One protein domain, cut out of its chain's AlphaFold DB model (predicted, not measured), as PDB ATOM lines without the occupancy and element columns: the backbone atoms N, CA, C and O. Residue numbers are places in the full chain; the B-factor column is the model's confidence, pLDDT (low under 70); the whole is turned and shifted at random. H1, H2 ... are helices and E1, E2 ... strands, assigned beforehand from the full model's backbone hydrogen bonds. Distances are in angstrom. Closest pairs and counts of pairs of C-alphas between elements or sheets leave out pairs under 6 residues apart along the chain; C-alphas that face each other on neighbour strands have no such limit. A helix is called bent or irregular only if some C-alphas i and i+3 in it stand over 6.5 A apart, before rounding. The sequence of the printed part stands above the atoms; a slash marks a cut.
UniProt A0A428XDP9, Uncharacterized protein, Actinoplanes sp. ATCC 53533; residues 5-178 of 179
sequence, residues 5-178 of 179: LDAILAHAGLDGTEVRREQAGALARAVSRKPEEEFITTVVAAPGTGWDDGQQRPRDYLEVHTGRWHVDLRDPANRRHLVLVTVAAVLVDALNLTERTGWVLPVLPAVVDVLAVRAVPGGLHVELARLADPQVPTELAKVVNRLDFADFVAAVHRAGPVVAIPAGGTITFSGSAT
ATOM      1  N   LEU A   5     -10.030  33.572  -7.797       88.19
ATOM      2  CA  LEU A   5     -11.314  32.887  -7.751       88.19
ATOM      3  C   LEU A   5     -11.362  31.804  -6.668       88.19
ATOM      4  O   LEU A   5     -12.374  31.689  -5.983       88.19
ATOM      5  N   ASP A   6     -10.295  31.028  -6.475       89.31
ATOM      6  CA  ASP A   6     -10.283  29.971  -5.454       89.31
ATOM      7  C   ASP A   6     -10.433  30.572  -4.050       89.31
ATOM      8  O   ASP A   6     -11.119  30.007  -3.199       89.31
ATOM      9  N   ALA A   7      -9.860  31.757  -3.818       87.25
ATOM     10  CA  ALA A   7     -10.054  32.506  -2.582       87.25
ATOM     11  C   ALA A   7     -11.520  32.935  -2.380       87.25
ATOM     12  O   ALA A   7     -12.056  32.803  -1.278       87.25
ATOM     13  N   ILE A   8     -12.179  33.418  -3.437       90.50
ATOM     14  CA  ILE A   8     -13.597  33.805  -3.405       90.50
ATOM     15  C   ILE A   8     -14.490  32.588  -3.120       90.50
ATOM     16  O   ILE A   8     -15.360  32.653  -2.250       90.50
ATOM     17  N   LEU A   9     -14.261  31.474  -3.821       91.12
ATOM     18  CA  LEU A   9     -15.026  30.237  -3.643       91.12
ATOM     19  C   LEU A   9     -14.849  29.675  -2.229       91.12
ATOM     20  O   LEU A   9     -15.840  29.365  -1.571       91.12
ATOM     21  N   ALA A  10     -13.612  29.632  -1.724       87.69
ATOM     22  CA  ALA A  10     -13.323  29.166  -0.371       87.69
ATOM     23  C   ALA A  10     -14.019  30.020   0.701       87.69
ATOM     24  O   ALA A  10     -14.570  29.471   1.654       87.69
ATOM     25  N   HIS A  11     -14.047  31.349   0.537       88.88
ATOM     26  CA  HIS A  11     -14.774  32.254   1.441       88.88
ATOM     27  C   HIS A  11     -16.286  31.991   1.437       88.88
ATOM     28  O   HIS A  11     -16.924  32.012   2.488       88.88
ATOM     29  N   ALA A  12     -16.856  31.670   0.276       88.88
ATOM     30  CA  ALA A  12     -18.259  31.281   0.159       88.88
ATOM     31  C   ALA A  12     -18.543  29.829   0.599       88.88
ATOM     32  O   ALA A  12     -19.696  29.399   0.553       88.88
ATOM     33  N   GLY A  13     -17.523  29.073   1.027       87.94
ATOM     34  CA  GLY A  13     -17.654  27.662   1.400       87.94
ATOM     35  C   GLY A  13     -17.993  26.756   0.217       87.94
ATOM     36  O   GLY A  13     -18.700  25.766   0.390       87.94
ATOM     37  N   LEU A  14     -17.543  27.122  -0.984       87.94
ATOM     38  CA  LEU A  14     -17.835  26.422  -2.227       87.94
ATOM     39  C   LEU A  14     -16.613  25.664  -2.736       87.94
ATOM     40  O   LEU A  14     -15.497  26.182  -2.747       87.94
ATOM     41  N   ASP A  15     -16.862  24.461  -3.233       84.38
ATOM     42  CA  ASP A  15     -15.923  23.656  -3.992       84.38
ATOM     43  C   ASP A  15     -16.524  23.255  -5.348       84.38
ATOM     44  O   ASP A  15     -17.737  23.281  -5.569       84.38
ATOM     45  N   GLY A  16     -15.651  22.925  -6.300       80.88
ATOM     46  CA  GLY A  16     -16.048  22.393  -7.599       80.88
ATOM     47  C   GLY A  16     -15.692  23.269  -8.796       80.88
ATOM     48  O   GLY A  16     -15.038  24.305  -8.699       80.88
ATOM     49  N   THR A  17     -16.099  22.784  -9.967       82.88
ATOM     50  CA  THR A  17     -15.748  23.353 -11.274       82.88
ATOM     51  C   THR A  17     -16.927  24.034 -11.962       82.88
ATOM     52  O   THR A  17     -16.821  24.389 -13.129       82.88
ATOM     53  N   GLU A  18     -18.055  24.196 -11.275       85.06
ATOM     54  CA  GLU A  18     -19.281  24.771 -11.826       85.06
ATOM     55  C   GLU A  18     -19.936  25.704 -10.807       85.06
ATOM     56  O   GLU A  18     -20.022  25.378  -9.623       85.06
ATOM     57  N   VAL A  19     -20.464  26.836 -11.272       86.19
ATOM     58  CA  VAL A  19     -21.342  27.704 -10.473       86.19
ATOM     59  C   VAL A  19     -22.754  27.602 -11.018       86.19
ATOM     60  O   VAL A  19     -23.014  27.999 -12.153       86.19
ATOM     61  N   ARG A  20     -23.672  27.091 -10.196       88.31
ATOM     62  CA  ARG A  20     -25.115  27.101 -10.468       88.31
ATOM     63  C   ARG A  20     -25.774  28.180  -9.623       88.31
ATOM     64  O   ARG A  20     -25.118  28.891  -8.861       88.31
ATOM     65  N   ARG A  21     -27.095  28.307  -9.729       88.62
ATOM     66  CA  ARG A  21     -27.837  29.364  -9.033       88.62
ATOM     67  C   ARG A  21     -27.641  29.363  -7.513       88.62
ATOM     68  O   ARG A  21     -27.489  30.436  -6.940       88.62
ATOM     69  N   GLU A  22     -27.640  28.200  -6.867       89.00
ATOM     70  CA  GLU A  22     -27.450  28.113  -5.410       89.00
ATOM     71  C   GLU A  22     -26.057  28.598  -4.994       89.00
ATOM     72  O   GLU A  22     -25.942  29.414  -4.077       89.00
ATOM     73  N   GLN A  23     -25.015  28.183  -5.726       91.56
ATOM     74  CA  GLN A  23     -23.644  28.658  -5.537       91.56
ATOM     75  C   GLN A  23     -23.527  30.163  -5.806       91.56
ATOM     76  O   GLN A  23     -22.900  30.875  -5.029       91.56
ATOM     77  N   ALA A  24     -24.172  30.677  -6.855       90.94
ATOM     78  CA  ALA A  24     -24.178  32.107  -7.155       90.94
ATOM     79  C   ALA A  24     -24.883  32.930  -6.062       90.94
ATOM     80  O   ALA A  24     -24.414  34.012  -5.721       90.94
ATOM     81  N   GLY A  25     -25.961  32.411  -5.469       92.56
ATOM     82  CA  GLY A  25     -26.608  33.032  -4.308       92.56
ATOM     83  C   GLY A  25     -25.728  32.997  -3.055       92.56
ATOM     84  O   GLY A  25     -25.655  33.980  -2.321       92.56
ATOM     85  N   ALA A  26     -25.009  31.893  -2.819       92.62
ATOM     86  CA  ALA A  26     -24.038  31.803  -1.726       92.62
ATOM     87  C   ALA A  26     -22.892  32.813  -1.901       92.62
ATOM     88  O   ALA A  26     -22.570  33.530  -0.956       92.62
ATOM     89  N   LEU A  27     -22.357  32.933  -3.120       93.38
ATOM     90  CA  LEU A  27     -21.370  33.952  -3.479       93.38
ATOM     91  C   LEU A  27     -21.908  35.361  -3.238       93.38
ATOM     92  O   LEU A  27     -21.254  36.141  -2.554       93.38
ATOM     93  N   ALA A  28     -23.114  35.670  -3.726       93.81
ATOM     94  CA  ALA A  28     -23.728  36.984  -3.557       93.81
ATOM     95  C   ALA A  28     -23.791  37.400  -2.078       93.81
ATOM     96  O   ALA A  28     -23.318  38.479  -1.725       93.81
ATOM     97  N   ARG A  29     -24.293  36.513  -1.206       94.31
ATOM     98  CA  ARG A  29     -24.373  36.751   0.248       94.31
ATOM     99  C   ARG A  29     -23.010  36.893   0.916       94.31
ATOM    100  O   ARG A  29     -22.889  37.619   1.898       94.31
ATOM    101  N   ALA A  30     -22.004  36.175   0.423       92.62
ATOM    102  CA  ALA A  30     -20.667  36.185   1.004       92.62
ATOM    103  C   ALA A  30     -19.906  37.491   0.727       92.62
ATOM    104  O   ALA A  30     -18.988  37.827   1.476       92.62
ATOM    105  N   VAL A  31     -20.264  38.214  -0.341       93.25
ATOM    106  CA  VAL A  31     -19.478  39.356  -0.844       93.25
ATOM    107  C   VAL A  31     -20.233  40.686  -0.819       93.25
ATOM    108  O   VAL A  31     -19.611  41.742  -0.926       93.25
ATOM    109  N   SER A  32     -21.559  40.664  -0.660       92.50
ATOM    110  CA  SER A  32     -22.401  41.859  -0.667       92.50
ATOM    111  C   SER A  32     -23.657  41.680   0.186       92.50
ATOM    112  O   SER A  32     -24.194  40.583   0.324       92.50
ATOM    113  N   ARG A  33     -24.177  42.784   0.728       93.44
ATOM    114  CA  ARG A  33     -25.509  42.854   1.355       93.44
ATOM    115  C   ARG A  33     -26.608  43.300   0.385       93.44
ATOM    116  O   ARG A  33     -27.759  43.455   0.794       93.44
ATOM    117  N   LYS A  34     -26.265  43.588  -0.874       91.44
ATOM    118  CA  LYS A  34     -27.230  43.974  -1.913       91.44
ATOM    119  C   LYS A  34     -28.060  42.747  -2.349       91.44
ATOM    120  O   LYS A  34     -27.658  41.615  -2.085       91.44
ATOM    121  N   PRO A  35     -29.227  42.938  -2.998       89.50
ATOM    122  CA  PRO A  35     -30.076  41.827  -3.425       89.50
ATOM    123  C   PRO A  35     -29.345  40.824  -4.329       89.50
ATOM    124  O   PRO A  35     -28.773  41.204  -5.350       89.50
ATOM    125  N   GLU A  36     -29.434  39.536  -3.992       90.81
ATOM    126  CA  GLU A  36     -28.722  38.452  -4.690       90.81
ATOM    127  C   GLU A  36     -29.071  38.356  -6.178       90.81
ATOM    128  O   GLU A  36     -28.229  37.997  -6.996       90.81
ATOM    129  N   GLU A  37     -30.311  38.688  -6.544       89.50
ATOM    130  CA  GLU A  37     -30.811  38.514  -7.909       89.50
ATOM    131  C   GLU A  37     -30.017  39.331  -8.936       89.50
ATOM    132  O   GLU A  37     -29.825  38.906 -10.076       89.50
ATOM    133  N   GLU A  38     -29.525  40.498  -8.521       88.25
ATOM    134  CA  GLU A  38     -28.747  41.392  -9.374       88.25
ATOM    135  C   GLU A  38     -27.339  40.829  -9.622       88.25
ATOM    136  O   GLU A  38     -26.877  40.789 -10.767       88.25
ATOM    137  N   PHE A  39     -26.713  40.280  -8.577       91.50
ATOM    138  CA  PHE A  39     -25.456  39.547  -8.690       91.50
ATOM    139  C   PHE A  39     -25.616  38.330  -9.605       91.50
ATOM    140  O   PHE A  39     -24.859  38.163 -10.558       91.50
ATOM    141  N   ILE A  40     -26.643  37.506  -9.364       90.31
ATOM    142  CA  ILE A  40     -26.891  36.284 -10.133       90.31
ATOM    143  C   ILE A  40     -27.126  36.609 -11.613       90.31
ATOM    144  O   ILE A  40     -26.528  35.972 -12.476       90.31
ATOM    145  N   THR A  41     -27.934  37.627 -11.918       87.19
ATOM    146  CA  THR A  41     -28.165  38.070 -13.305       87.19
ATOM    147  C   THR A  41     -26.854  38.465 -13.991       87.19
ATOM    148  O   THR A  41     -26.640  38.136 -15.156       87.19
ATOM    149  N   THR A  42     -25.946  39.113 -13.258       88.25
ATOM    150  CA  THR A  42     -24.640  39.542 -13.777       88.25
ATOM    151  C   THR A  42     -23.675  38.364 -13.980       88.25
ATOM    152  O   THR A  42     -22.931  38.327 -14.963       88.25
ATOM    153  N   VAL A  43     -23.716  37.354 -13.104       87.69
ATOM    154  CA  VAL A  43     -22.959  36.101 -13.272       87.69
ATOM    155  C   VAL A  43     -23.397  35.352 -14.531       87.69
ATOM    156  O   VAL A  43     -22.551  34.907 -15.297       87.69
ATOM    157  N   VAL A  44     -24.704  35.262 -14.787       83.81
ATOM    158  CA  VAL A  44     -25.270  34.540 -15.946       83.81
ATOM    159  C   VAL A  44     -24.903  35.186 -17.288       83.81
ATOM    160  O   VAL A  44     -24.961  34.533 -18.328       83.81
ATOM    161  N   ALA A  45     -24.475  36.449 -17.294       79.62
ATOM    162  CA  ALA A  45     -23.980  37.113 -18.497       79.62
ATOM    163  C   ALA A  45     -22.568  36.647 -18.932       79.62
ATOM    164  O   ALA A  45     -22.035  37.171 -19.911       79.62
ATOM    165  N   ALA A  46     -21.946  35.693 -18.223       69.31
ATOM    166  CA  ALA A  46     -20.591  35.220 -18.502       69.31
ATOM    167  C   ALA A  46     -20.455  34.515 -19.873       69.31
ATOM    168  O   ALA A  46     -21.336  33.730 -20.261       69.31
ATOM    169  N   PRO A  47     -19.331  34.722 -20.588       59.88
ATOM    170  CA  PRO A  47     -19.005  33.980 -21.801       59.88
ATOM    171  C   PRO A  47     -18.646  32.529 -21.461       59.88
ATOM    172  O   PRO A  47     -17.564  32.265 -20.962       59.88
ATOM    173  N   GLY A  48     -19.544  31.588 -21.763       59.44
ATOM    174  CA  GLY A  48     -19.393  30.175 -21.386       59.44
ATOM    175  C   GLY A  48     -20.483  29.670 -20.439       59.44
ATOM    176  O   GLY A  48     -20.378  28.559 -19.925       59.44
ATOM    177  N   THR A  49     -21.536  30.461 -20.222       64.25
ATOM    178  CA  THR A  49     -22.770  29.995 -19.580       64.25
ATOM    179  C   THR A  49     -23.424  28.894 -20.421       64.25
ATOM    180  O   THR A  49     -23.786  29.111 -21.582       64.25
ATOM    181  N   GLY A  50     -23.575  27.715 -19.822       55.44
ATOM    182  CA  GLY A  50     -24.222  26.548 -20.411       55.44
ATOM    183  C   GLY A  50     -25.599  26.297 -19.808       55.44
ATOM    184  O   GLY A  50     -25.907  26.754 -18.705       55.44
ATOM    185  N   TRP A  51     -26.431  25.564 -20.545       62.97
ATOM    186  CA  TRP A  51     -27.693  25.026 -20.043       62.97
ATOM    187  C   TRP A  51     -27.527  23.550 -19.719       62.97
ATOM    188  O   TRP A  51     -26.801  22.833 -20.408       62.97
ATOM    189  N   ASP A  52     -28.211  23.086 -18.677       62.19
ATOM    190  CA  ASP A  52     -28.133  21.689 -18.228       62.19
ATOM    191  C   ASP A  52     -28.685  20.694 -19.271       62.19
ATOM    192  O   ASP A  52     -28.480  19.488 -19.152       62.19
ATOM    193  N   ASP A  53     -29.360  21.182 -20.316       61.62
ATOM    194  CA  ASP A  53     -29.785  20.402 -21.485       61.62
ATOM    195  C   ASP A  53     -28.726  20.322 -22.608       61.62
ATOM    196  O   ASP A  53     -28.982  19.740 -23.663       61.62
ATOM    197  N   GLY A  54     -27.524  20.863 -22.382       55.62
ATOM    198  CA  GLY A  54     -26.395  20.786 -23.305       55.62
ATOM    199  C   GLY A  54     -26.383  21.851 -24.406       55.62
ATOM    200  O   GLY A  54     -25.608  21.712 -25.354       55.62
ATOM    201  N   GLN A  55     -27.205  22.904 -24.319       56.78
ATOM    202  CA  GLN A  55     -27.223  23.996 -25.303       56.78
ATOM    203  C   GLN A  55     -26.604  25.313 -24.787       56.78
ATOM    204  O   GLN A  55     -26.658  25.638 -23.603       56.78
ATOM    205  N   GLN A  56     -26.026  26.112 -25.698       56.25
ATOM    206  CA  GLN A  56     -25.757  27.542 -25.470       56.25
ATOM    207  C   GLN A  56     -27.060  28.318 -25.725       56.25
ATOM    208  O   GLN A  56     -27.642  28.180 -26.802       56.25
ATOM    209  N   ARG A  57     -27.558  29.118 -24.769       54.75
ATOM    210  CA  ARG A  57     -28.829  29.847 -24.979       54.75
ATOM    211  C   ARG A  57     -28.701  30.999 -25.994       54.75
ATOM    212  O   ARG A  57     -27.637  31.611 -26.083       54.75
ATOM    213  N   PRO A  58     -29.804  31.370 -26.680       45.75
ATOM    214  CA  PRO A  58     -29.868  32.510 -27.602       45.75
ATOM    215  C   PRO A  58     -29.706  33.887 -26.932       45.75
ATOM    216  O   PRO A  58     -29.944  34.040 -25.736       45.75
ATOM    217  N   ARG A  59     -29.368  34.896 -27.752       45.38
ATOM    218  CA  ARG A  59     -28.964  36.264 -27.358       45.38
ATOM    219  C   ARG A  59     -30.014  37.110 -26.620       45.38
ATOM    220  O   ARG A  59     -29.612  38.027 -25.915       45.38
ATOM    221  N   ASP A  60     -31.304  36.790 -26.724       36.72
ATOM    222  CA  ASP A  60     -32.386  37.686 -26.287       36.72
ATOM    223  C   ASP A  60     -33.378  36.996 -25.329       36.72
ATOM    224  O   ASP A  60     -34.552  36.834 -25.661       36.72
ATOM    225  N   TYR A  61     -32.940  36.563 -24.138       39.22
ATOM    226  CA  TYR A  61     -33.870  36.019 -23.135       39.22
ATOM    227  C   TYR A  61     -33.880  36.802 -21.823       39.22
ATOM    228  O   TYR A  61     -32.926  36.788 -21.047       39.22
ATOM    229  N   LEU A  62     -35.031  37.428 -21.573       38.53
ATOM    230  CA  LEU A  62     -35.448  38.034 -20.317       38.53
ATOM    231  C   LEU A  62     -36.557  37.147 -19.738       38.53
ATOM    232  O   LEU A  62     -37.736  37.440 -19.859       38.53
ATOM    233  N   GLU A  63     -36.159  36.013 -19.167       38.44
ATOM    234  CA  GLU A  63     -36.990  35.214 -18.265       38.44
ATOM    235  C   GLU A  63     -36.046  34.370 -17.400       38.44
ATOM    236  O   GLU A  63     -35.509  33.332 -17.811       38.44
ATOM    237  N   VAL A  64     -35.790  34.864 -16.186       40.00
ATOM    238  CA  VAL A  64     -35.166  34.086 -15.112       40.00
ATOM    239  C   VAL A  64     -36.245  33.153 -14.566       40.00
ATOM    240  O   VAL A  64     -36.825  33.365 -13.506       40.00
ATOM    241  N   HIS A  65     -36.544  32.105 -15.327       39.34
ATOM    242  CA  HIS A  65     -37.239  30.940 -14.809       39.34
ATOM    243  C   HIS A  65     -36.231  29.803 -14.623       39.34
ATOM    244  O   HIS A  65     -35.752  29.177 -15.563       39.34
ATOM    245  N   THR A  66     -35.924  29.570 -13.344       49.16
ATOM    246  CA  THR A  66     -35.646  28.253 -12.753       49.16
ATOM    247  C   THR A  66     -34.407  27.496 -13.258       49.16
ATOM    248  O   THR A  66     -34.492  26.641 -14.131       49.16
ATOM    249  N   GLY A  67     -33.261  27.747 -12.616       54.75
ATOM    250  CA  GLY A  67     -32.331  26.703 -12.147       54.75
ATOM    251  C   GLY A  67     -31.555  25.824 -13.139       54.75
ATOM    252  O   GLY A  67     -30.832  24.967 -12.655       54.75
ATOM    253  N   ARG A  68     -31.675  25.998 -14.461       70.69
ATOM    254  CA  ARG A  68     -31.051  25.104 -15.468       70.69
ATOM    255  C   ARG A  68     -29.824  25.677 -16.182       70.69
ATOM    256  O   ARG A  68     -29.560  25.310 -17.324       70.69
ATOM    257  N   TRP A  69     -29.129  26.621 -15.558       79.69
ATOM    258  CA  TRP A  69     -27.894  27.187 -16.097       79.69
ATOM    259  C   TRP A  69     -26.733  26.910 -15.147       79.69
ATOM    260  O   TRP A  69     -26.914  26.844 -13.925       79.69
ATOM    261  N   HIS A  70     -25.536  26.821 -15.716       82.56
ATOM    262  CA  HIS A  70     -24.285  26.755 -14.974       82.56
ATOM    263  C   HIS A  70     -23.199  27.582 -15.671       82.56
ATOM    264  O   HIS A  70     -23.238  27.815 -16.881       82.56
ATOM    265  N   VAL A  71     -22.212  28.015 -14.893       83.19
ATOM    266  CA  VAL A  71     -20.975  28.628 -15.384       83.19
ATOM    267  C   VAL A  71     -19.844  27.626 -15.193       83.19
ATOM    268  O   VAL A  71     -19.569  27.219 -14.064       83.19
ATOM    269  N   ASP A  72     -19.199  27.226 -16.289       85.62
ATOM    270  CA  ASP A  72     -18.069  26.294 -16.270       85.62
ATOM    271  C   ASP A  72     -16.779  27.005 -15.832       85.62
ATOM    272  O   ASP A  72     -16.213  27.813 -16.569       85.62
ATOM    273  N   LEU A  73     -16.288  26.684 -14.635       86.06
ATOM    274  CA  LEU A  73     -15.073  27.263 -14.056       86.06
ATOM    275  C   LEU A  73     -13.779  26.657 -14.602       86.06
ATOM    276  O   LEU A  73     -12.699  27.064 -14.167       86.06
ATOM    277  N   ARG A  74     -13.856  25.680 -15.513       85.31
ATOM    278  CA  ARG A  74     -12.687  25.193 -16.261       85.31
ATOM    279  C   ARG A  74     -12.276  26.182 -17.349       85.31
ATOM    280  O   ARG A  74     -11.119  26.164 -17.758       85.31
ATOM    281  N   ASP A  75     -13.193  27.044 -17.791       83.75
ATOM    282  CA  ASP A  75     -12.900  28.128 -18.727       83.75
ATOM    283  C   ASP A  75     -12.267  29.326 -17.983       83.75
ATOM    284  O   ASP A  75     -12.921  29.942 -17.132       83.75
ATOM    285  N   PRO A  76     -11.017  29.715 -18.299       86.56
ATOM    286  CA  PRO A  76     -10.368  30.872 -17.683       86.56
ATOM    287  C   PRO A  76     -11.140  32.192 -17.844       86.56
ATOM    288  O   PRO A  76     -11.041  33.063 -16.977       86.56
ATOM    289  N   ALA A  77     -11.913  32.362 -18.923       84.50
ATOM    290  CA  ALA A  77     -12.721  33.558 -19.146       84.50
ATOM    291  C   ALA A  77     -13.874  33.653 -18.137       84.50
ATOM    292  O   ALA A  77     -14.084  34.716 -17.551       84.50
ATOM    293  N   ASN A  78     -14.552  32.534 -17.862       85.88
ATOM    294  CA  ASN A  78     -15.574  32.441 -16.817       85.88
ATOM    295  C   ASN A  78     -14.988  32.706 -15.432       85.88
ATOM    296  O   ASN A  78     -15.588  33.428 -14.630       85.88
ATOM    297  N   ARG A  79     -13.791  32.165 -15.159       89.88
ATOM    298  CA  ARG A  79     -13.114  32.402 -13.878       89.88
ATOM    299  C   ARG A  79     -12.848  33.890 -13.665       89.88
ATOM    300  O   ARG A  79     -13.237  34.455 -12.645       89.88
ATOM    301  N   ARG A  80     -12.250  34.539 -14.668       90.19
ATOM    302  CA  ARG A  80     -11.978  35.980 -14.655       90.19
ATOM    303  C   ARG A  80     -13.260  36.802 -14.536       90.19
ATOM    304  O   ARG A  80     -13.281  37.773 -13.785       90.19
ATOM    305  N   HIS A  81     -14.317  36.423 -15.255       90.19
ATOM    306  CA  HIS A  81     -15.618  37.091 -15.175       90.19
ATOM    307  C   HIS A  81     -16.154  37.078 -13.744       90.19
ATOM    308  O   HIS A  81     -16.482  38.135 -13.220       90.19
ATOM    309  N   LEU A  82     -16.157  35.922 -13.074       92.62
ATOM    310  CA  LEU A  82     -16.623  35.805 -11.689       92.62
ATOM    311  C   LEU A  82     -15.816  36.643 -10.696       92.62
ATOM    312  O   LEU A  82     -16.410  37.248  -9.801       92.62
ATOM    313  N   VAL A  83     -14.494  36.725 -10.868       94.50
ATOM    314  CA  VAL A  83     -13.659  37.637 -10.069       94.50
ATOM    315  C   VAL A  83     -14.122  39.080 -10.271       94.50
ATOM    316  O   VAL A  83     -14.376  39.785  -9.297       94.50
ATOM    317  N   LEU A  84     -14.314  39.518 -11.519       94.62
ATOM    318  CA  LEU A  84     -14.742  40.888 -11.821       94.62
ATOM    319  C   LEU A  84     -16.163  41.194 -11.324       94.62
ATOM    320  O   LEU A  84     -16.380  42.272 -10.773       94.62
ATOM    321  N   VAL A  85     -17.115  40.260 -11.456       95.62
ATOM    322  CA  VAL A  85     -18.475  40.416 -10.903       95.62
ATOM    323  C   VAL A  85     -18.415  40.563  -9.385       95.62
ATOM    324  O   VAL A  85     -19.069  41.437  -8.821       95.62
ATOM    325  N   THR A  86     -17.586  39.749  -8.729       96.00
ATOM    326  CA  THR A  86     -17.382  39.809  -7.279       96.00
ATOM    327  C   THR A  86     -16.809  41.154  -6.854       96.00
ATOM    328  O   THR A  86     -17.358  41.796  -5.963       96.00
ATOM    329  N   VAL A  87     -15.756  41.630  -7.523       96.88
ATOM    330  CA  VAL A  87     -15.156  42.939  -7.233       96.88
ATOM    331  C   VAL A  87     -16.152  44.075  -7.471       96.88
ATOM    332  O   VAL A  87     -16.248  44.979  -6.641       96.88
ATOM    333  N   ALA A  88     -16.929  44.028  -8.556       97.06
ATOM    334  CA  ALA A  88     -17.965  45.020  -8.828       97.06
ATOM    335  C   ALA A  88     -19.034  45.041  -7.720       97.06
ATOM    336  O   ALA A  88     -19.378  46.113  -7.228       97.06
ATOM    337  N   ALA A  89     -19.507  43.876  -7.268       97.12
ATOM    338  CA  ALA A  89     -20.523  43.771  -6.217       97.12
ATOM    339  C   ALA A  89     -20.009  44.275  -4.861       97.12
ATOM    340  O   ALA A  89     -20.719  44.978  -4.135       97.12
ATOM    341  N   VAL A  90     -18.751  43.950  -4.550       96.88
ATOM    342  CA  VAL A  90     -18.036  44.440  -3.368       96.88
ATOM    343  C   VAL A  90     -17.915  45.964  -3.404       96.88
ATOM    344  O   VAL A  90     -18.229  46.616  -2.410       96.88
ATOM    345  N   LEU A  91     -17.520  46.553  -4.537       96.94
ATOM    346  CA  LEU A  91     -17.411  48.008  -4.692       96.94
ATOM    347  C   LEU A  91     -18.764  48.710  -4.562       96.94
ATOM    348  O   LEU A  91     -18.859  49.714  -3.857       96.94
ATOM    349  N   VAL A  92     -19.805  48.171  -5.203       96.50
ATOM    350  CA  VAL A  92     -21.168  48.718  -5.144       96.50
ATOM    351  C   VAL A  92     -21.684  48.783  -3.708       96.50
ATOM    352  O   VAL A  92     -22.275  49.788  -3.310       96.50
ATOM    353  N   ASP A  93     -21.460  47.742  -2.905       96.38
ATOM    354  CA  ASP A  93     -21.893  47.739  -1.503       96.38
ATOM    355  C   ASP A  93     -20.982  48.595  -0.612       96.38
ATOM    356  O   ASP A  93     -21.469  49.449   0.129       96.38
ATOM    357  N   ALA A  94     -19.660  48.429  -0.713       97.00
ATOM    358  CA  ALA A  94     -18.698  49.101   0.161       97.00
ATOM    359  C   ALA A  94     -18.655  50.624  -0.027       97.00
ATOM    360  O   ALA A  94     -18.486  51.355   0.949       97.00
ATOM    361  N   LEU A  95     -18.831  51.113  -1.257       96.50
ATOM    362  CA  LEU A  95     -18.901  52.549  -1.552       96.50
ATOM    363  C   LEU A  95     -20.339  53.086  -1.545       96.50
ATOM    364  O   LEU A  95     -20.544  54.274  -1.779       96.50
ATOM    365  N   ASN A  96     -21.323  52.224  -1.262       94.44
ATOM    366  CA  ASN A  96     -22.749  52.531  -1.314       94.44
ATOM    367  C   ASN A  96     -23.156  53.234  -2.623       94.44
ATOM    368  O   ASN A  96     -23.829  54.266  -2.610       94.44
ATOM    369  N   LEU A  97     -22.721  52.664  -3.745       93.81
ATOM    370  CA  LEU A  97     -23.028  53.180  -5.073       93.81
ATOM    371  C   LEU A  97     -24.529  53.055  -5.369       93.81
ATOM    372  O   LEU A  97     -25.206  52.128  -4.898       93.81
ATOM    373  N   THR A  98     -25.040  53.998  -6.157       89.75
ATOM    374  CA  THR A  98     -26.401  53.963  -6.709       89.75
ATOM    375  C   THR A  98     -26.510  52.996  -7.883       89.75
ATOM    376  O   THR A  98     -27.587  52.466  -8.166       89.75
ATOM    377  N   GLU A  99     -25.388  52.739  -8.544       90.12
ATOM    378  CA  GLU A  99     -25.260  51.880  -9.707       90.12
ATOM    379  C   GLU A  99     -25.330  50.401  -9.309       90.12
ATOM    380  O   GLU A  99     -24.984  49.992  -8.200       90.12
ATOM    381  N   ARG A 100     -25.788  49.572 -10.248       91.88
ATOM    382  CA  ARG A 100     -25.901  48.117 -10.079       91.88
ATOM    383  C   ARG A 100     -24.592  47.422 -10.470       91.88
ATOM    384  O   ARG A 100     -23.874  47.933 -11.330       91.88
ATOM    385  N   THR A 101     -24.308  46.241  -9.916       93.56
ATOM    386  CA  THR A 101     -23.130  45.417 -10.260       93.56
ATOM    387  C   THR A 101     -22.991  45.219 -11.766       93.56
ATOM    388  O   THR A 101     -21.912  45.434 -12.309       93.56
ATOM    389  N   GLY A 102     -24.079  44.888 -12.464       90.56
ATOM    390  CA  GLY A 102     -24.082  44.685 -13.914       90.56
ATOM    391  C   GLY A 102     -23.773  45.945 -14.727       90.56
ATOM    392  O   GLY A 102     -23.327  45.835 -15.866       90.56
ATOM    393  N   TRP A 103     -23.965  47.137 -14.151       93.06
ATOM    394  CA  TRP A 103     -23.528  48.396 -14.759       93.06
ATOM    395  C   TRP A 103     -22.060  48.701 -14.443       93.06
ATOM    396  O   TRP A 103     -21.325  49.119 -15.333       93.06
ATOM    397  N   VAL A 104     -21.613  48.453 -13.203       94.88
ATOM    398  CA  VAL A 104     -20.222  48.699 -12.776       94.88
ATOM    399  C   VAL A 104     -19.253  47.751 -13.476       94.88
ATOM    400  O   VAL A 104     -18.195  48.179 -13.922       94.88
ATOM    401  N   LEU A 105     -19.618  46.477 -13.612       94.38
ATOM    402  CA  LEU A 105     -18.790  45.430 -14.207       94.38
ATOM    403  C   LEU A 105     -18.123  45.826 -15.543       94.38
ATOM    404  O   LEU A 105     -16.900  45.716 -15.629       94.38
ATOM    405  N   PRO A 106     -18.854  46.274 -16.583       91.69
ATOM    406  CA  PRO A 106     -18.254  46.578 -17.881       91.69
ATOM    407  C   PRO A 106     -17.321  47.798 -17.861       91.69
ATOM    408  O   PRO A 106     -16.398  47.864 -18.669       91.69
ATOM    409  N   VAL A 107     -17.522  48.751 -16.946       94.12
ATOM    410  CA  VAL A 107     -16.679  49.956 -16.830       94.12
ATOM    411  C   VAL A 107     -15.563  49.814 -15.794       94.12
ATOM    412  O   VAL A 107     -14.618  50.601 -15.808       94.12
ATOM    413  N   LEU A 108     -15.630  48.801 -14.926       94.88
ATOM    414  CA  LEU A 108     -14.670  48.544 -13.850       94.88
ATOM    415  C   LEU A 108     -13.204  48.565 -14.325       94.88
ATOM    416  O   LEU A 108     -12.414  49.277 -13.701       94.88
ATOM    417  N   PRO A 109     -12.818  47.888 -15.433       93.50
ATOM    418  CA  PRO A 109     -11.420  47.846 -15.875       93.50
ATOM    419  C   PRO A 109     -10.870  49.192 -16.362       93.50
ATOM    420  O   PRO A 109      -9.663  49.316 -16.558       93.50
ATOM    421  N   ALA A 110     -11.749  50.167 -16.607       93.75
ATOM    422  CA  ALA A 110     -11.380  51.524 -16.986       93.75
ATOM    423  C   ALA A 110     -11.208  52.456 -15.779       93.75
ATOM    424  O   ALA A 110     -10.755  53.582 -15.957       93.75
ATOM    425  N   VAL A 111     -11.548  52.002 -14.568       95.31
ATOM    426  CA  VAL A 111     -11.471  52.800 -13.333       95.31
ATOM    427  C   VAL A 111     -10.449  52.232 -12.351       95.31
ATOM    428  O   VAL A 111      -9.729  52.996 -11.703       95.31
ATOM    429  N   VAL A 112     -10.356  50.905 -12.244       95.62
ATOM    430  CA  VAL A 112      -9.423  50.230 -11.337       95.62
ATOM    431  C   VAL A 112      -8.794  48.990 -11.957       95.62
ATOM    432  O   VAL A 112      -9.393  48.307 -12.789       95.62
ATOM    433  N   ASP A 113      -7.624  48.648 -11.434       94.69
ATOM    434  CA  ASP A 113      -6.963  47.372 -11.665       94.69
ATOM    435  C   ASP A 113      -7.144  46.470 -10.457       94.69
ATOM    436  O   ASP A 113      -6.800  46.851  -9.340       94.69
ATOM    437  N   VAL A 114      -7.648  45.258 -10.686       94.62
ATOM    438  CA  VAL A 114      -7.677  44.210  -9.661       94.62
ATOM    439  C   VAL A 114      -6.275  43.623  -9.547       94.62
ATOM    440  O   VAL A 114      -5.787  43.015 -10.498       94.62
ATOM    441  N   LEU A 115      -5.623  43.839  -8.403       94.56
ATOM    442  CA  LEU A 115      -4.270  43.344  -8.137       94.56
ATOM    443  C   LEU A 115      -4.286  41.974  -7.460       94.56
ATOM    444  O   LEU A 115      -3.451  41.129  -7.779       94.56
ATOM    445  N   ALA A 116      -5.201  41.778  -6.507       93.69
ATOM    446  CA  ALA A 116      -5.381  40.515  -5.801       93.69
ATOM    447  C   ALA A 116      -6.747  40.445  -5.105       93.69
ATOM    448  O   ALA A 116      -7.266  41.456  -4.621       93.69
ATOM    449  N   VAL A 117      -7.270  39.228  -4.960       94.62
ATOM    450  CA  VAL A 117      -8.398  38.907  -4.080       94.62
ATOM    451  C   VAL A 117      -8.011  37.742  -3.177       94.62
ATOM    452  O   VAL A 117      -7.538  36.705  -3.632       94.62
ATOM    453  N   ARG A 118      -8.187  37.903  -1.864       94.00
ATOM    454  CA  ARG A 118      -7.790  36.894  -0.871       94.00
ATOM    455  C   ARG A 118      -8.889  36.676   0.154       94.00
ATOM    456  O   ARG A 118      -9.509  37.631   0.611       94.00
ATOM    457  N   ALA A 119      -9.072  35.433   0.580       91.38
ATOM    458  CA  ALA A 119      -9.870  35.130   1.757       91.38
ATOM    459  C   ALA A 119      -9.079  35.518   3.010       91.38
ATOM    460  O   ALA A 119      -7.896  35.191   3.140       91.38
ATOM    461  N   VAL A 120      -9.734  36.212   3.933       91.75
ATOM    462  CA  VAL A 120      -9.190  36.567   5.246       91.75
ATOM    463  C   VAL A 120     -10.181  36.145   6.329       91.75
ATOM    464  O   VAL A 120     -11.361  35.943   6.036       91.75
ATOM    465  N   PRO A 121      -9.753  35.997   7.596       89.62
ATOM    466  CA  PRO A 121     -10.687  35.710   8.677       89.62
ATOM    467  C   PRO A 121     -11.833  36.735   8.701       89.62
ATOM    468  O   PRO A 121     -11.607  37.925   8.913       89.62
ATOM    469  N   GLY A 122     -13.059  36.261   8.468       85.19
ATOM    470  CA  GLY A 122     -14.269  37.083   8.486       85.19
ATOM    471  C   GLY A 122     -14.578  37.863   7.204       85.19
ATOM    472  O   GLY A 122     -15.418  38.757   7.274       85.19
ATOM    473  N   GLY A 123     -13.942  37.581   6.057       91.75
ATOM    474  CA  GLY A 123     -14.266  38.299   4.821       91.75
ATOM    475  C   GLY A 123     -13.316  38.113   3.641       91.75
ATOM    476  O   GLY A 123     -12.456  37.234   3.622       91.75
ATOM    477  N   LEU A 124     -13.438  39.026   2.675       94.12
ATOM    478  CA  LEU A 124     -12.506  39.157   1.555       94.12
ATOM    479  C   LEU A 124     -11.569  40.349   1.740       94.12
ATOM    480  O   LEU A 124     -11.967  41.412   2.204       94.12
ATOM    481  N   HIS A 125     -10.322  40.185   1.324       96.06
ATOM    482  CA  HIS A 125      -9.402  41.282   1.083       96.06
ATOM    483  C   HIS A 125      -9.259  41.499  -0.421       96.06
ATOM    484  O   HIS A 125      -8.843  40.583  -1.130       96.06
ATOM    485  N   VAL A 126      -9.600  42.695  -0.900       96.81
ATOM    486  CA  VAL A 126      -9.518  43.074  -2.316       96.81
ATOM    487  C   VAL A 126      -8.497  44.196  -2.472       96.81
ATOM    488  O   VAL A 126      -8.678  45.284  -1.929       96.81
ATOM    489  N   GLU A 127      -7.432  43.950  -3.224       96.88
ATOM    490  CA  GLU A 127      -6.411  44.948  -3.541       96.88
ATOM    491  C   GLU A 127      -6.685  45.536  -4.928       96.88
ATOM    492  O   GLU A 127      -6.676  44.817  -5.929       96.88
ATOM    493  N   LEU A 128      -6.922  46.849  -4.990       96.88
ATOM    494  CA  LEU A 128      -7.225  47.580  -6.218       96.88
ATOM    495  C   LEU A 128      -6.214  48.709  -6.436       96.88
ATOM    496  O   LEU A 128      -5.923  49.447  -5.498       96.88
ATOM    497  N   ALA A 129      -5.732  48.910  -7.661       95.50
ATOM    498  CA  ALA A 129      -5.049  50.152  -8.037       95.50
ATOM    499  C   ALA A 129      -6.027  51.087  -8.741       95.50
ATOM    500  O   ALA A 129      -6.760  50.665  -9.633       95.50
ATOM    501  N   ARG A 130      -6.042  52.365  -8.363       94.44
ATOM    502  CA  ARG A 130      -6.838  53.373  -9.079       94.44
ATOM    503  C   ARG A 130      -6.159  53.712 -10.395       94.44
ATOM    504  O   ARG A 130      -4.941  53.863 -10.418       94.44
ATOM    505  N   LEU A 131      -6.915  53.897 -11.466       92.62
ATOM    506  CA  LEU A 131      -6.351  54.445 -12.696       92.62
ATOM    507  C   LEU A 131      -6.288  55.975 -12.614       92.62
ATOM    508  O   LEU A 131      -7.163  56.611 -12.032       92.62
ATOM    509  N   ALA A 132      -5.212  56.565 -13.141       86.44
ATOM    510  CA  ALA A 132      -4.982  58.011 -13.056       86.44
ATOM    511  C   ALA A 132      -5.910  58.830 -13.970       86.44
ATOM    512  O   ALA A 132      -6.297  59.938 -13.606       86.44
ATOM    513  N   ASP A 133      -6.243  58.285 -15.142       88.31
ATOM    514  CA  ASP A 133      -7.058  58.942 -16.168       88.31
ATOM    515  C   ASP A 133      -8.125  57.974 -16.710       88.31
ATOM    516  O   ASP A 133      -7.985  57.413 -17.801       88.31
ATOM    517  N   PRO A 134      -9.166  57.682 -15.913       91.50
ATOM    518  CA  PRO A 134     -10.223  56.770 -16.314       91.50
ATOM    519  C   PRO A 134     -11.080  57.381 -17.428       91.50
ATOM    520  O   PRO A 134     -11.625  58.477 -17.298       91.50
ATOM    521  N   GLN A 135     -11.244  56.632 -18.516       91.62
ATOM    522  CA  GLN A 135     -12.027  57.033 -19.683       91.62
ATOM    523  C   GLN A 135     -13.126  56.009 -19.950       91.62
ATOM    524  O   GLN A 135     -12.912  54.808 -19.797       91.62
ATOM    525  N   VAL A 136     -14.303  56.467 -20.383       90.56
ATOM    526  CA  VAL A 136     -15.378  55.548 -20.789       90.56
ATOM    527  C   VAL A 136     -14.868  54.692 -21.956       90.56
ATOM    528  O   VAL A 136     -14.450  55.269 -22.966       90.56
ATOM    529  N   PRO A 137     -14.927  53.348 -21.870       89.50
ATOM    530  CA  PRO A 137     -14.537  52.489 -22.982       89.50
ATOM    531  C   PRO A 137     -15.302  52.845 -24.262       89.50
ATOM    532  O   PRO A 137     -16.503  53.131 -24.231       89.50
ATOM    533  N   THR A 138     -14.611  52.850 -25.403       89.81
ATOM    534  CA  THR A 138     -15.161  53.374 -26.669       89.81
ATOM    535  C   THR A 138     -16.389  52.580 -27.120       89.81
ATOM    536  O   THR A 138     -17.373  53.142 -27.602       89.81
ATOM    537  N   GLU A 139     -16.361  51.271 -26.902       89.50
ATOM    538  CA  GLU A 139     -17.437  50.324 -27.157       89.50
ATOM    539  C   GLU A 139     -18.670  50.551 -26.268       89.50
ATOM    540  O   GLU A 139     -19.783  50.211 -26.668       89.50
ATOM    541  N   LEU A 140     -18.500  51.196 -25.108       87.88
ATOM    542  CA  LEU A 140     -19.576  51.511 -24.166       87.88
ATOM    543  C   LEU A 140     -20.074  52.958 -24.269       87.88
ATOM    544  O   LEU A 140     -21.098  53.294 -23.674       87.88
ATOM    545  N   ALA A 141     -19.416  53.815 -25.055       86.12
ATOM    546  CA  ALA A 141     -19.693  55.253 -25.114       86.12
ATOM    547  C   ALA A 141     -21.130  55.624 -25.537       86.12
ATOM    548  O   ALA A 141     -21.555  56.760 -25.331       86.12
ATOM    549  N   LYS A 142     -21.876  54.689 -26.143       85.00
ATOM    550  CA  LYS A 142     -23.285  54.870 -26.542       85.00
ATOM    551  C   LYS A 142     -24.299  54.395 -25.498       85.00
ATOM    552  O   LYS A 142     -25.472  54.728 -25.626       85.00
ATOM    553  N   VAL A 143     -23.873  53.593 -24.522       86.19
ATOM    554  CA  VAL A 143     -24.758  52.941 -23.537       86.19
ATOM    555  C   VAL A 143     -24.469  53.372 -22.101       86.19
ATOM    556  O   VAL A 143     -25.357  53.303 -21.258       86.19
ATOM    557  N   VAL A 144     -23.257  53.859 -21.824       87.69
ATOM    558  CA  VAL A 144     -22.868  54.417 -20.528       87.69
ATOM    559  C   VAL A 144     -23.073  55.929 -20.543       87.69
ATOM    560  O   VAL A 144     -22.515  56.641 -21.381       87.69
ATOM    561  N   ASN A 145     -23.863  56.430 -19.594       90.75
ATOM    562  CA  ASN A 145     -23.979  57.860 -19.352       90.75
ATOM    563  C   ASN A 145     -22.659  58.387 -18.763       90.75
ATOM    564  O   ASN A 145     -22.105  57.812 -17.828       90.75
ATOM    565  N   ARG A 146     -22.148  59.493 -19.314       91.12
ATOM    566  CA  ARG A 146     -20.879  60.094 -18.871       91.12
ATOM    567  C   ARG A 146     -20.935  60.641 -17.445       91.12
ATOM    568  O   ARG A 146     -19.897  60.660 -16.796       91.12
ATOM    569  N   LEU A 147     -22.100  61.100 -16.985       92.12
ATOM    570  CA  LEU A 147     -22.283  61.592 -15.618       92.12
ATOM    571  C   LEU A 147     -22.205  60.431 -14.627       92.12
ATOM    572  O   LEU A 147     -21.365  60.480 -13.742       92.12
ATOM    573  N   ASP A 148     -22.950  59.348 -14.866       92.69
ATOM    574  CA  ASP A 148     -22.904  58.140 -14.029       92.69
ATOM    575  C   ASP A 148     -21.474  57.564 -13.954       92.69
ATOM    576  O   ASP A 148     -20.988  57.188 -12.888       92.69
ATOM    577  N   PHE A 149     -20.745  57.550 -15.080       94.88
ATOM    578  CA  PHE A 149     -19.331  57.159 -15.095       94.88
ATOM    579  C   PHE A 149     -18.449  58.099 -14.268       94.88
ATOM    580  O   PHE A 149     -17.626  57.631 -13.483       94.88
ATOM    581  N   ALA A 150     -18.618  59.415 -14.418       94.69
ATOM    582  CA  ALA A 150     -17.864  60.397 -13.646       94.69
ATOM    583  C   ALA A 150     -18.155  60.296 -12.139       94.69
ATOM    584  O   ALA A 150     -17.231  60.427 -11.334       94.69
ATOM    585  N   ASP A 151     -19.400  60.010 -11.757       94.69
ATOM    586  CA  ASP A 151     -19.806  59.814 -10.366       94.69
ATOM    587  C   ASP A 151     -19.182  58.543  -9.776       94.69
ATOM    588  O   ASP A 151     -18.619  58.589  -8.677       94.69
ATOM    589  N   PHE A 152     -19.160  57.437 -10.531       96.06
ATOM    590  CA  PHE A 152     -18.460  56.213 -10.130       96.06
ATOM    591  C   PHE A 152     -16.951  56.444  -9.949       96.06
ATOM    592  O   PHE A 152     -16.379  56.089  -8.913       96.06
ATOM    593  N   VAL A 153     -16.305  57.102 -10.918       95.75
ATOM    594  CA  VAL A 153     -14.890  57.494 -10.836       95.75
ATOM    595  C   VAL A 153     -14.641  58.349  -9.591       95.75
ATOM    596  O   VAL A 153     -13.731  58.070  -8.806       95.75
ATOM    597  N   ALA A 154     -15.473  59.365  -9.356       95.12
ATOM    598  CA  ALA A 154     -15.348  60.241  -8.200       95.12
ATOM    599  C   ALA A 154     -15.511  59.478  -6.878       95.12
ATOM    600  O   ALA A 154     -14.757  59.738  -5.939       95.12
ATOM    601  N   ALA A 155     -16.440  58.522  -6.796       96.38
ATOM    602  CA  ALA A 155     -16.620  57.679  -5.617       96.38
ATOM    603  C   ALA A 155     -15.363  56.843  -5.321       96.38
ATOM    604  O   ALA A 155     -14.883  56.836  -4.185       96.38
ATOM    605  N   VAL A 156     -14.768  56.218  -6.343       95.56
ATOM    606  CA  VAL A 156     -13.527  55.437  -6.206       95.56
ATOM    607  C   VAL A 156     -12.341  56.308  -5.783       95.56
ATOM    608  O   VAL A 156     -11.564  55.906  -4.912       95.56
ATOM    609  N   HIS A 157     -12.188  57.510  -6.351       93.31
ATOM    610  CA  HIS A 157     -11.088  58.416  -5.993       93.31
ATOM    611  C   HIS A 157     -11.249  59.063  -4.615       93.31
ATOM    612  O   HIS A 157     -10.244  59.332  -3.957       93.31
ATOM    613  N   ARG A 158     -12.486  59.313  -4.164       94.75
ATOM    614  CA  ARG A 158     -12.768  59.864  -2.827       94.75
ATOM    615  C   ARG A 158     -12.685  58.820  -1.719       94.75
ATOM    616  O   ARG A 158     -12.582  59.199  -0.553       94.75
ATOM    617  N   ALA A 159     -12.746  57.533  -2.057       95.62
ATOM    618  CA  ALA A 159     -12.622  56.460  -1.085       95.62
ATOM    619  C   ALA A 159     -11.302  56.569  -0.297       95.62
ATOM    620  O   ALA A 159     -10.253  56.944  -0.829       95.62
ATOM    621  N   GLY A 160     -11.337  56.206   0.987       94.19
ATOM    622  CA  GLY A 160     -10.121  56.080   1.790       94.19
ATOM    623  C   GLY A 160      -9.158  55.027   1.214       94.19
ATOM    624  O   GLY A 160      -9.554  54.233   0.360       94.19
ATOM    625  N   PRO A 161      -7.893  54.987   1.668       94.62
ATOM    626  CA  PRO A 161      -6.936  53.965   1.237       94.62
ATOM    627  C   PRO A 161      -7.367  52.547   1.638       94.62
ATOM    628  O   PRO A 161      -6.991  51.587   0.978       94.62
ATOM    629  N   VAL A 162      -8.172  52.418   2.698       96.94
ATOM    630  CA  VAL A 162      -8.793  51.163   3.124       96.94
ATOM    631  C   VAL A 162     -10.277  51.419   3.378       96.94
ATOM    632  O   VAL A 162     -10.627  52.364   4.087       96.94
ATOM    633  N   VAL A 163     -11.140  50.582   2.809       97.62
ATOM    634  CA  VAL A 163     -12.600  50.637   2.965       97.62
ATOM    635  C   VAL A 163     -13.089  49.299   3.504       97.62
ATOM    636  O   VAL A 163     -12.668  48.248   3.031       97.62
ATOM    637  N   ALA A 164     -13.971  49.322   4.501       97.19
ATOM    638  CA  ALA A 164     -14.575  48.103   5.027       97.19
ATOM    639  C   ALA A 164     -15.621  47.552   4.051       97.19
ATOM    640  O   ALA A 164     -16.465  48.300   3.556       97.19
ATOM    641  N   ILE A 165     -15.592  46.241   3.813       96.00
ATOM    642  CA  ILE A 165     -16.646  45.558   3.064       96.00
ATOM    643  C   ILE A 165     -17.766  45.226   4.049       96.00
ATOM    644  O   ILE A 165     -17.507  44.554   5.049       96.00
ATOM    645  N   PRO A 166     -19.016  45.649   3.802       95.12
ATOM    646  CA  PRO A 166     -20.083  45.421   4.765       95.12
ATOM    647  C   PRO A 166     -20.444  43.948   4.999       95.12
ATOM    648  O   PRO A 166     -20.909  43.609   6.084       95.12
ATOM    649  N   ALA A 167     -20.226  43.083   4.004       91.56
ATOM    650  CA  ALA A 167     -20.355  41.630   4.131       91.56
ATOM    651  C   ALA A 167     -19.165  40.967   4.862       91.56
ATOM    652  O   ALA A 167     -19.216  39.778   5.163       91.56
ATOM    653  N   GLY A 168     -18.114  41.735   5.176       93.75
ATOM    654  CA  GLY A 168     -16.906  41.281   5.858       93.75
ATOM    655  C   GLY A 168     -15.638  41.477   5.025       93.75
ATOM    656  O   GLY A 168     -15.601  41.169   3.833       93.75
ATOM    657  N   GLY A 169     -14.565  41.947   5.670       95.12
ATOM    658  CA  GLY A 169     -13.257  42.169   5.045       95.12
ATOM    659  C   GLY A 169     -13.007  43.618   4.611       95.12
ATOM    660  O   GLY A 169     -13.591  44.552   5.170       95.12
ATOM    661  N   THR A 170     -12.096  43.830   3.659       97.44
ATOM    662  CA  THR A 170     -11.629  45.167   3.257       97.44
ATOM    663  C   THR A 170     -11.272  45.279   1.776       97.44
ATOM    664  O   THR A 170     -10.820  44.326   1.146       97.44
ATOM    665  N   ILE A 171     -11.414  46.490   1.242       97.69
ATOM    666  CA  ILE A 171     -10.819  46.932  -0.019       97.69
ATOM    667  C   ILE A 171      -9.623  47.818   0.324       97.69
ATOM    668  O   ILE A 171      -9.787  48.792   1.060       97.69
ATOM    669  N   THR A 172      -8.449  47.523  -0.224       97.62
ATOM    670  CA  THR A 172      -7.291  48.421  -0.184       97.62
ATOM    671  C   THR A 172      -7.095  49.051  -1.550       97.62
ATOM    672  O   THR A 172      -6.906  48.348  -2.539       97.62
ATOM    673  N   PHE A 173      -7.090  50.381  -1.593       95.81
ATOM    674  CA  PHE A 173      -6.737  51.141  -2.783       95.81
ATOM    675  C   PHE A 173      -5.260  51.536  -2.739       95.81
ATOM    676  O   PHE A 173      -4.837  52.304  -1.871       95.81
ATOM    677  N   SER A 174      -4.479  51.042  -3.695       88.50
ATOM    678  CA  SER A 174      -3.119  51.504  -3.956       88.50
ATOM    679  C   SER A 174      -3.121  52.732  -4.881       88.50
ATOM    680  O   SER A 174      -4.134  53.073  -5.503       88.50
ATOM    681  N   GLY A 175      -1.998  53.465  -4.887       67.69
ATOM    682  CA  GLY A 175      -1.831  54.718  -5.633       67.69
ATOM    683  C   GLY A 175      -2.064  54.577  -7.142       67.69
ATOM    684  O   GLY A 175      -2.154  53.471  -7.666       67.69
ATOM    685  N   SER A 176      -2.177  55.714  -7.833       64.12
ATOM    686  CA  SER A 176      -2.599  55.752  -9.234       64.12
ATOM    687  C   SER A 176      -1.653  54.968 -10.153       64.12
ATOM    688  O   SER A 176      -0.484  55.330 -10.283       64.12
ATOM    689  N   ALA A 177      -2.157  53.925 -10.813       60.53
ATOM    690  CA  ALA A 177      -1.458  53.239 -11.889       60.53
ATOM    691  C   ALA A 177      -1.629  54.024 -13.201       60.53
ATOM    692  O   ALA A 177      -2.736  54.442 -13.558       60.53
ATOM    693  N   THR A 178      -0.525  54.237 -13.916       54.44
ATOM    694  CA  THR A 178      -0.514  54.706 -15.306       54.44
ATOM    695  C   THR A 178      -0.557  53.490 -16.226       54.44
ATOM    696  O   THR A 178       0.302  52.613 -16.121       54.44
TER     697      THR A 178
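What this domain is: This is residues 5 to 178 of the 179 residues of an uncharacterized protein of Actinoplanes sp. ATCC 53533 (UniProt A0A428XDP9). The long helix H4 runs through the middle of the domain, crossing one face of a twisted wall of four strands, E3 to E6, with the short helix H1 over the same face. H2, H3 and H5 pack round H4, H6 grazes the wall, and the small hairpin of E1 and E2 lies at the far end, where residues 58 to 63 stick out. The printed part has 174 residues with six named helices and six named strands, in the order H1 H2 H3 E1 E2 H4 H5 E3 E4 H6 E5 E6. The wall is a mixed sheet of order E3, E4, E6, E5, and the class is mixed, helices and strands. The whole is compact, with a radius of gyration of the C-alphas of 15.9 A and spans of 46 by 42 by 26 A.

How they stand to each other: H1, residues 5 to 11, lies over E3, residues 112 to 120, at a height over the sheet of 7.5 A. The hub H4, residues 76 to 94, is on the same face, in two layers, helices on one face of a sheet; it runs across the strands, at 87 degrees to E3 on the local plane. H1 touches H4, at C-alphas Leu 5 and Val 83, 5.8 A. H2, residues 21 to 31, touches H4 at a steep tilt of 46 degrees, C-alphas Val 31 and Val 90 being closest at 5.9 A. H3, residues 36 to 44, touches H4 at a shallow tilt of 26 degrees, opposite ways, closest at C-alphas Val 43 and Leu 82, 6.5 A. E1, residues 49 to 51, and E2, residues 69 to 72, form an antiparallel hairpin, with N 50 and O 70 at 3.0 A. H5, residues 101 to 110, touches H4 about perpendicular, at 74 degrees, closest at C-alphas Ala 89 and Thr 101, 5.1 A. E3 and E4, residues 123 to 131, form an antiparallel hairpin, with N 113 and O 129 at 2.8 A. H6, residues 146 to 158, only grazes the sheet, with residues 153 to 157. E5, residues 162 to 164, and E6, residues 169 to 177, form an antiparallel hairpin, with N 163 and O 171 at 2.8 A; E6 is parallel to E4, with N 126 and O 170 at 2.9 A. In H1, H2, H3, H4 and H6 every O i to N i+4 pair is within hydrogen-bond range; in irregular H5, where C-alphas 106 and 109 are 7.2 A apart, 2 of 6 are, beside 4 of 7 O i to N i+3 pairs.

Where its parts are: H1 begins at C-alpha 5, (-11.314, 32.887, -7.751). H4 is 26.8 A long, from C-alpha 76 at (-10.368, 30.872, -17.683). E3, which bends by 59 degrees at residue 115, is 21.5 A long, E4 25.1 A and E6 23.4 A, ending at C-alpha 177, (-1.458, 53.239, -11.889).

The domain as a whole: The C-alphas farthest apart, Asp 53 and Gly 175, are 47.0 A apart. The printed part has no cut. The links E1 to E2 and E4 to H6 are long. The pLDDT is under 70 in residues 46 to 67 and 175 to 178.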